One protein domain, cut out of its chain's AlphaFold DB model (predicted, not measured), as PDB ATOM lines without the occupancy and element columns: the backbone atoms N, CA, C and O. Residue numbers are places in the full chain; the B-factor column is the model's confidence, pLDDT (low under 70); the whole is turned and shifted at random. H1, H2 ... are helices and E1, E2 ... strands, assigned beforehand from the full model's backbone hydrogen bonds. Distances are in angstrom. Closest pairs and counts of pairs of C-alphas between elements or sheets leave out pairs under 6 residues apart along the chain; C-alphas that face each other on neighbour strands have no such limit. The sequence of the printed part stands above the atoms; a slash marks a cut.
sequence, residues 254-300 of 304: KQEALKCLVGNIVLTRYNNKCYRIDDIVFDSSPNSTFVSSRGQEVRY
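AT A GLANCE: This is residues 254 to 300 of the 304 residues of the protein "PAZ domain-containing protein" of Armadillidium nasatum (UniProt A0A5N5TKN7). Two small strand hairpins, E1 with E2 and E3 with E4, stand well apart from each other and are joined by a long link with no named element, residues 277 to 288; a short helix, H1, comes before the first hairpin. The result is an open, loosely built shape with few contacts, in which the helix and the second hairpin are far from each other. The printed part has 47 residues with one named helix and four named strands, in the order H1, E1, E2, E3, E4, and each two-strand sheet is antiparallel. The class is mixed, helices and strands, though under half of the residues, 22 of the 47, are in named elements. The whole is loose, with a radius of gyration of the C-alphas of 12.9 A, and flat, spanning 34 by 26 by 14 A.

IN THESE COORDINATES: H1 is residues 254 to 261, 10.4 A from first to last C-alpha, and begins with C-alpha 254 at (332.741, 169.804, 228.009). E1 is residues 265 to 268, 9.9 A long, with C-alpha 265 at (318.042, 168.750, 216.643). E2 is residues 273 to 276, 10.2 A long. E3, residues 289 to 291, and E4, residues 297 to 299, are each 7.0 A long. E4 ends with C-alpha 299 at (313.344, 163.871, 239.311).

HOW THE PARTS SIT: In H1, every O i to N i+4 pair is within hydrogen-bond range. H1 is apart from E2, E3 and E4. E1 and E2 form a hairpin of antiparallel neighbours, with 146 degrees between their directions. C-alphas 265 and 276 face each other at 4.3 A. N 266 and O 275 are within hydrogen-bond range at 2.8 A, as are N 268 and O 273 at 2.9 A. E1 is apart from E3 and E4, and E2 is apart from E3 and E4. E3 and E4 form the second hairpin, antiparallel, with 139 degrees between their directions. C-alphas 289 and 299 face each other at 4.4 A. N 290 and O 298 are within hydrogen-bond range at 2.8 A.

THE WHOLE: The two C-alphas farthest apart, those of Glu 256 and Arg 294, are 35.5 A from each other. The first and last printed C-alphas, of Lys 254 and Tyr 300, are 20.7 A apart. The printed part has no cut. The link from E2 to E3 is long, with 12 residues; the links H1 to E1, E1 to E2 and E3 to E4 are tight. The mean pLDDT of the printed part is 73.3; residues 257, 260, 264 to 275 and 300 are under 70, and E1 has a mean of 61.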
ATOM      1  N   LYS A 254     333.805 168.810 227.886       74.50
ATOM      2  CA  LYS A 254     332.741 169.804 228.009       74.50
ATOM      3  C   LYS A 254     332.720 170.760 226.810       74.50
ATOM      4  O   LYS A 254     331.670 170.976 226.218       74.50
ATOM      5  N   GLN A 255     333.876 171.281 226.400       74.25
ATOM      6  CA  GLN A 255     333.980 172.217 225.271       74.25
ATOM      7  C   GLN A 255     333.708 171.543 223.925       74.25
ATOM      8  O   GLN A 255     333.020 172.113 223.078       74.25
ATOM      9  N   GLU A 256     334.209 170.322 223.731       70.44
ATOM     10  CA  GLU A 256     333.970 169.579 222.490       70.44
ATOM     11  C   GLU A 256     332.499 169.144 222.385       70.44
ATOM     12  O   GLU A 256     331.894 169.268 221.323       70.44
ATOM     13  N   ALA A 257     331.890 168.723 223.500       66.94
ATOM     14  CA  ALA A 257     330.468 168.393 223.568       66.94
ATOM     15  C   ALA A 257     329.589 169.607 223.244       66.94
ATOM     16  O   ALA A 257     328.682 169.485 222.425       66.94
ATOM     17  N   LEU A 258     329.892 170.781 223.812       73.56
ATOM     18  CA  LEU A 258     329.180 172.019 223.484       73.56
ATOM     19  C   LEU A 258     329.273 172.331 221.988       73.56
ATOM     20  O   LEU A 258     328.254 172.526 221.337       73.56
ATOM     21  N   LYS A 259     330.481 172.296 221.416       75.44
ATOM     22  CA  LYS A 259     330.701 172.588 219.994       75.44
ATOM     23  C   LYS A 259     329.983 171.613 219.058       75.44
ATOM     24  O   LYS A 259     329.526 172.018 217.992       75.44
ATOM     25  N   CYS A 260     329.946 170.332 219.412       68.56
ATOM     26  CA  CYS A 260     329.398 169.293 218.545       68.56
ATOM     27  C   CYS A 260     327.886 169.123 218.674       68.56
ATOM     28  O   CYS A 260     327.265 168.706 217.701       68.56
ATOM     29  N   LEU A 261     327.308 169.373 219.852       71.44
ATOM     30  CA  LEU A 261     325.911 169.044 220.145       71.44
ATOM     31  C   LEU A 261     324.993 170.267 220.143       71.44
ATOM     32  O   LEU A 261     323.849 170.142 219.710       71.44
ATOM     33  N   VAL A 262     325.472 171.433 220.590       80.62
ATOM     34  CA  VAL A 262     324.658 172.656 220.597       80.62
ATOM     35  C   VAL A 262     324.340 173.074 219.163       80.62
ATOM     36  O   VAL A 262     325.209 173.131 218.296       80.62
ATOM     37  N   GLY A 263     323.068 173.366 218.906       70.25
ATOM     38  CA  GLY A 263     322.534 173.691 217.586       70.25
ATOM     39  C   GLY A 263     321.948 172.497 216.831       70.25
ATOM     40  O   GLY A 263     321.181 172.719 215.893       70.25
ATOM     41  N   ASN A 264     322.225 171.260 217.255       67.25
ATOM     42  CA  ASN A 264     321.627 170.076 216.643       67.25
ATOM     43  C   ASN A 264     320.196 169.849 217.137       67.25
ATOM     44  O   ASN A 264     319.827 170.218 218.254       67.25
ATOM     45  N   ILE A 265     319.392 169.193 216.300       66.94
ATOM     46  CA  ILE A 265     318.042 168.750 216.643       66.94
ATOM     47  C   ILE A 265     318.102 167.271 217.029       66.94
ATOM     48  O   ILE A 265     318.589 166.443 216.263       66.94
ATOM     49  N   VAL A 266     317.587 166.944 218.209       62.59
ATOM     50  CA  VAL A 266     317.500 165.586 218.746       62.59
ATOM     51  C   VAL A 266     316.053 165.139 218.861       62.59
ATOM     52  O   VAL A 266     315.190 165.881 219.319       62.59
ATOM     53  N   LEU A 267     315.783 163.900 218.460       57.91
ATOM     54  CA  LEU A 267     314.488 163.253 218.626       57.91
ATOM     55  C   LEU A 267     314.486 162.464 219.936       57.91
ATOM     56  O   LEU A 267     315.317 161.578 220.134       57.91
ATOM     57  N   THR A 268     313.529 162.740 220.819       55.94
ATOM     58  CA  THR A 268     313.355 161.938 222.038       55.94
ATOM     59  C   THR A 268     312.368 160.799 221.795       55.94
ATOM     60  O   THR A 268     311.253 161.004 221.321       55.94
ATOM     61  N   ARG A 269     312.774 159.565 222.115       49.09
ATOM     62  CA  ARG A 269     312.016 158.351 221.753       49.09
ATOM     63  C   ARG A 269     310.735 158.129 222.562       49.09
ATOM     64  O   ARG A 269     309.836 157.447 222.091       49.09
ATOM     65  N   TYR A 270     310.632 158.689 223.766       58.44
ATOM     66  CA  TYR A 270     309.473 158.467 224.641       58.44
ATOM     67  C   TYR A 270     308.245 159.300 224.249       58.44
ATOM     68  O   TYR A 270     307.129 158.949 224.619       58.44
ATOM     69  N   ASN A 271     308.432 160.408 223.527       68.06
ATOM     70  CA  ASN A 271     307.328 161.252 223.061       68.06
ATOM     71  C   ASN A 271     307.402 161.583 221.558       68.06
ATOM     72  O   ASN A 271     306.531 162.295 221.063       68.06
ATOM     73  N   ASN A 272     308.427 161.087 220.852       66.50
ATOM     74  CA  ASN A 272     308.717 161.344 219.440       66.50
ATOM     75  C   ASN A 272     308.739 162.834 219.060       66.50
ATOM     76  O   ASN A 272     308.441 163.197 217.922       66.50
ATOM     77  N   LYS A 273     309.104 163.710 220.003       55.88
ATOM     78  CA  LYS A 273     309.299 165.138 219.754       55.88
ATOM     79  C   LYS A 273     310.766 165.442 219.510       55.88
ATOM     80  O   LYS A 273     311.656 164.907 220.183       55.88
ATOM     81  N   CYS A 274     310.982 166.330 218.551       62.38
ATOM     82  CA  CYS A 274     312.274 166.912 218.250       62.38
ATOM     83  C   CYS A 274     312.518 168.131 219.142       62.38
ATOM     84  O   CYS A 274     311.644 168.987 219.282       62.38
ATOM     85  N   TYR A 275     313.716 168.223 219.699       69.38
ATOM     86  CA  TYR A 275     314.189 169.344 220.501       69.38
ATOM     87  C   TYR A 275     315.497 169.844 219.912       69.38
ATOM     88  O   TYR A 275     316.315 169.046 219.464       69.38
ATOM     89  N   ARG A 276     315.713 171.155 219.915       72.94
ATOM     90  CA  ARG A 276     317.030 171.719 219.622       72.94
ATOM     91  C   ARG A 276     317.841 171.740 220.912       72.94
ATOM     92  O   ARG A 276     317.316 172.117 221.955       72.94
ATOM     93  N   ILE A 277     319.095 171.312 220.843       80.25
ATOM     94  CA  ILE A 277     320.023 171.453 221.964       80.25
ATOM     95  C   ILE A 277     320.531 172.891 221.949       80.25
ATOM     96  O   ILE A 277     321.280 173.262 221.046       80.25
ATOM     97  N   ASP A 278     320.130 173.687 222.932       78.75
ATOM     98  CA  ASP A 278     320.604 175.068 223.070       78.75
ATOM     99  C   ASP A 278     321.828 175.172 223.990       78.75
ATOM    100  O   ASP A 278     322.700 176.000 223.744       78.75
ATOM    101  N   ASP A 279     321.931 174.312 225.008       84.25
ATOM    102  CA  ASP A 279     323.072 174.267 225.927       84.25
ATOM    103  C   ASP A 279     323.165 172.909 226.653       84.25
ATOM    104  O   ASP A 279     322.235 172.094 226.597       84.25
ATOM    105  N   ILE A 280     324.282 172.658 227.342       81.44
ATOM    106  CA  ILE A 280     324.529 171.456 228.148       81.44
ATOM    107  C   ILE A 280     324.914 171.862 229.573       81.44
ATOM    108  O   ILE A 280     325.991 172.403 229.819       81.44
ATOM    109  N   VAL A 281     324.064 171.513 230.541       83.06
ATOM    110  CA  VAL A 281     324.344 171.725 231.968       83.06
ATOM    111  C   VAL A 281     325.107 170.522 232.524       83.06
ATOM    112  O   VAL A 281     324.525 169.471 232.778       83.06
ATOM    113  N   PHE A 282     326.419 170.670 232.713       77.69
ATOM    114  CA  PHE A 282     327.305 169.570 233.128       77.69
ATOM    115  C   PHE A 282     327.246 169.213 234.615       77.69
ATOM    116  O   PHE A 282     327.733 168.151 234.993       77.69
ATOM    117  N   ASP A 283     326.688 170.092 235.443       82.94
ATOM    118  CA  ASP A 283     326.637 169.904 236.897       82.94
ATOM    119  C   ASP A 283     325.304 169.271 237.347       82.94
ATOM    120  O   ASP A 283     325.109 168.960 238.521       82.94
ATOM    121  N   SER A 284     324.393 169.030 236.396       76.50
ATOM    122  CA  SER A 284     323.116 168.351 236.608       76.50
ATOM    123  C   SER A 284     323.214 166.881 236.215       76.50
ATOM    124  O   SER A 284     323.846 166.519 235.224       76.50
ATOM    125  N   SER A 285     322.539 166.018 236.971       74.88
ATOM    126  CA  SER A 285     322.486 164.579 236.707       74.88
ATOM    127  C   SER A 285     321.035 164.106 236.572       74.88
ATOM    128  O   SER A 285     320.115 164.812 236.984       74.88
ATOM    129  N   PRO A 286     320.789 162.883 236.071       72.06
ATOM    130  CA  PRO A 286     319.446 162.293 236.058       72.06
ATOM    131  C   PRO A 286     318.787 162.167 237.447       72.06
ATOM    132  O   PRO A 286     317.574 161.979 237.540       72.06
ATOM    133  N   ASN A 287     319.571 162.285 238.525       75.12
ATOM    134  CA  ASN A 287     319.082 162.290 239.905       75.12
ATOM    135  C   ASN A 287     318.684 163.689 240.407       75.12
ATOM    136  O   ASN A 287     318.081 163.793 241.476       75.12
ATOM    137  N   SER A 288     319.000 164.749 239.656       79.44
ATOM    138  CA  SER A 288     318.601 166.119 239.980       79.44
ATOM    139  C   SER A 288     317.074 166.284 239.917       79.44
ATOM    140  O   SER A 288     316.374 165.554 239.206       79.44
ATOM    141  N   THR A 289     316.549 167.239 240.683       81.81
ATOM    142  CA  THR A 289     315.125 167.596 240.714       81.81
ATOM    143  C   THR A 289     314.844 168.818 239.845       81.81
ATOM    144  O   THR A 289     315.706 169.671 239.640       81.81
ATOM    145  N   PHE A 290     313.622 168.905 239.333       82.31
ATOM    146  CA  PHE A 290     313.094 170.084 238.662       82.31
ATOM    147  C   PHE A 290     311.626 170.283 239.033       82.31
ATOM    148  O   PHE A 290     310.919 169.337 239.388       82.31
ATOM    149  N   VAL A 291     311.154 171.523 238.939       86.31
ATOM    150  CA  VAL A 291     309.748 171.844 239.185       86.31
ATOM    151  C   VAL A 291     308.956 171.563 237.910       86.31
ATOM    152  O   VAL A 291     309.197 172.156 236.858       86.31
ATOM    153  N   SER A 292     308.019 170.625 237.994       75.25
ATOM    154  CA  SER A 292     307.091 170.307 236.910       75.25
ATOM    155  C   SER A 292     306.138 171.476 236.648       75.25
ATOM    156  O   SER A 292     305.890 172.302 237.524       75.25
ATOM    157  N   SER A 293     305.501 171.509 235.475       76.50
ATOM    158  CA  SER A 293     304.494 172.527 235.124       76.50
ATOM    159  C   SER A 293     303.288 172.574 236.075       76.50
ATOM    160  O   SER A 293     302.517 173.527 236.051       76.50
ATOM    161  N   ARG A 294     303.131 171.551 236.924       79.81
ATOM    162  CA  ARG A 294     302.120 171.452 237.987       79.81
ATOM    163  C   ARG A 294     302.612 171.935 239.363       79.81
ATOM    164  O   ARG A 294     301.912 171.730 240.346       79.81
ATOM    165  N   GLY A 295     303.811 172.518 239.449       82.00
ATOM    166  CA  GLY A 295     304.392 173.052 240.689       82.00
ATOM    167  C   GLY A 295     304.970 172.003 241.647       82.00
ATOM    168  O   GLY A 295     305.300 172.331 242.778       82.00
ATOM    169  N   GLN A 296     305.084 170.744 241.219       83.25
ATOM    170  CA  GLN A 296     305.637 169.650 242.024       83.25
ATOM    171  C   GLN A 296     307.116 169.430 241.696       83.25
ATOM    172  O   GLN A 296     307.485 169.481 240.521       83.25
ATOM    173  N   GLU A 297     307.946 169.139 242.698       83.31
ATOM    174  CA  GLU A 297     309.330 168.706 242.475       83.31
ATOM    175  C   GLU A 297     309.369 167.256 241.988       83.31
ATOM    176  O   GLU A 297     308.874 166.338 242.644       83.31
ATOM    177  N   VAL A 298     309.965 167.044 240.816       79.19
ATOM    178  CA  VAL A 298     310.071 165.736 240.163       79.19
ATOM    179  C   VAL A 298     311.526 165.506 239.747       79.19
ATOM    180  O   VAL A 298     312.248 166.450 239.445       79.19
ATOM    181  N   ARG A 299     311.988 164.253 239.751       78.00
ATOM    182  CA  ARG A 299     313.344 163.871 239.311       78.00
ATOM    183  C   ARG A 299     313.359 163.462 237.839       78.00
ATOM    184  O   ARG A 299     312.364 162.948 237.334       78.00
ATOM    185  N   TYR A 300     314.506 163.602 237.173       69.69
ATOM    186  CA  TYR A 300     314.699 163.260 235.752       69.69
ATOM    187  C   TYR A 300     314.744 161.748 235.425       69.69
ATOM    188  O   TYR A 300     315.087 161.400 234.300       69.69
TER     189      TYR A 300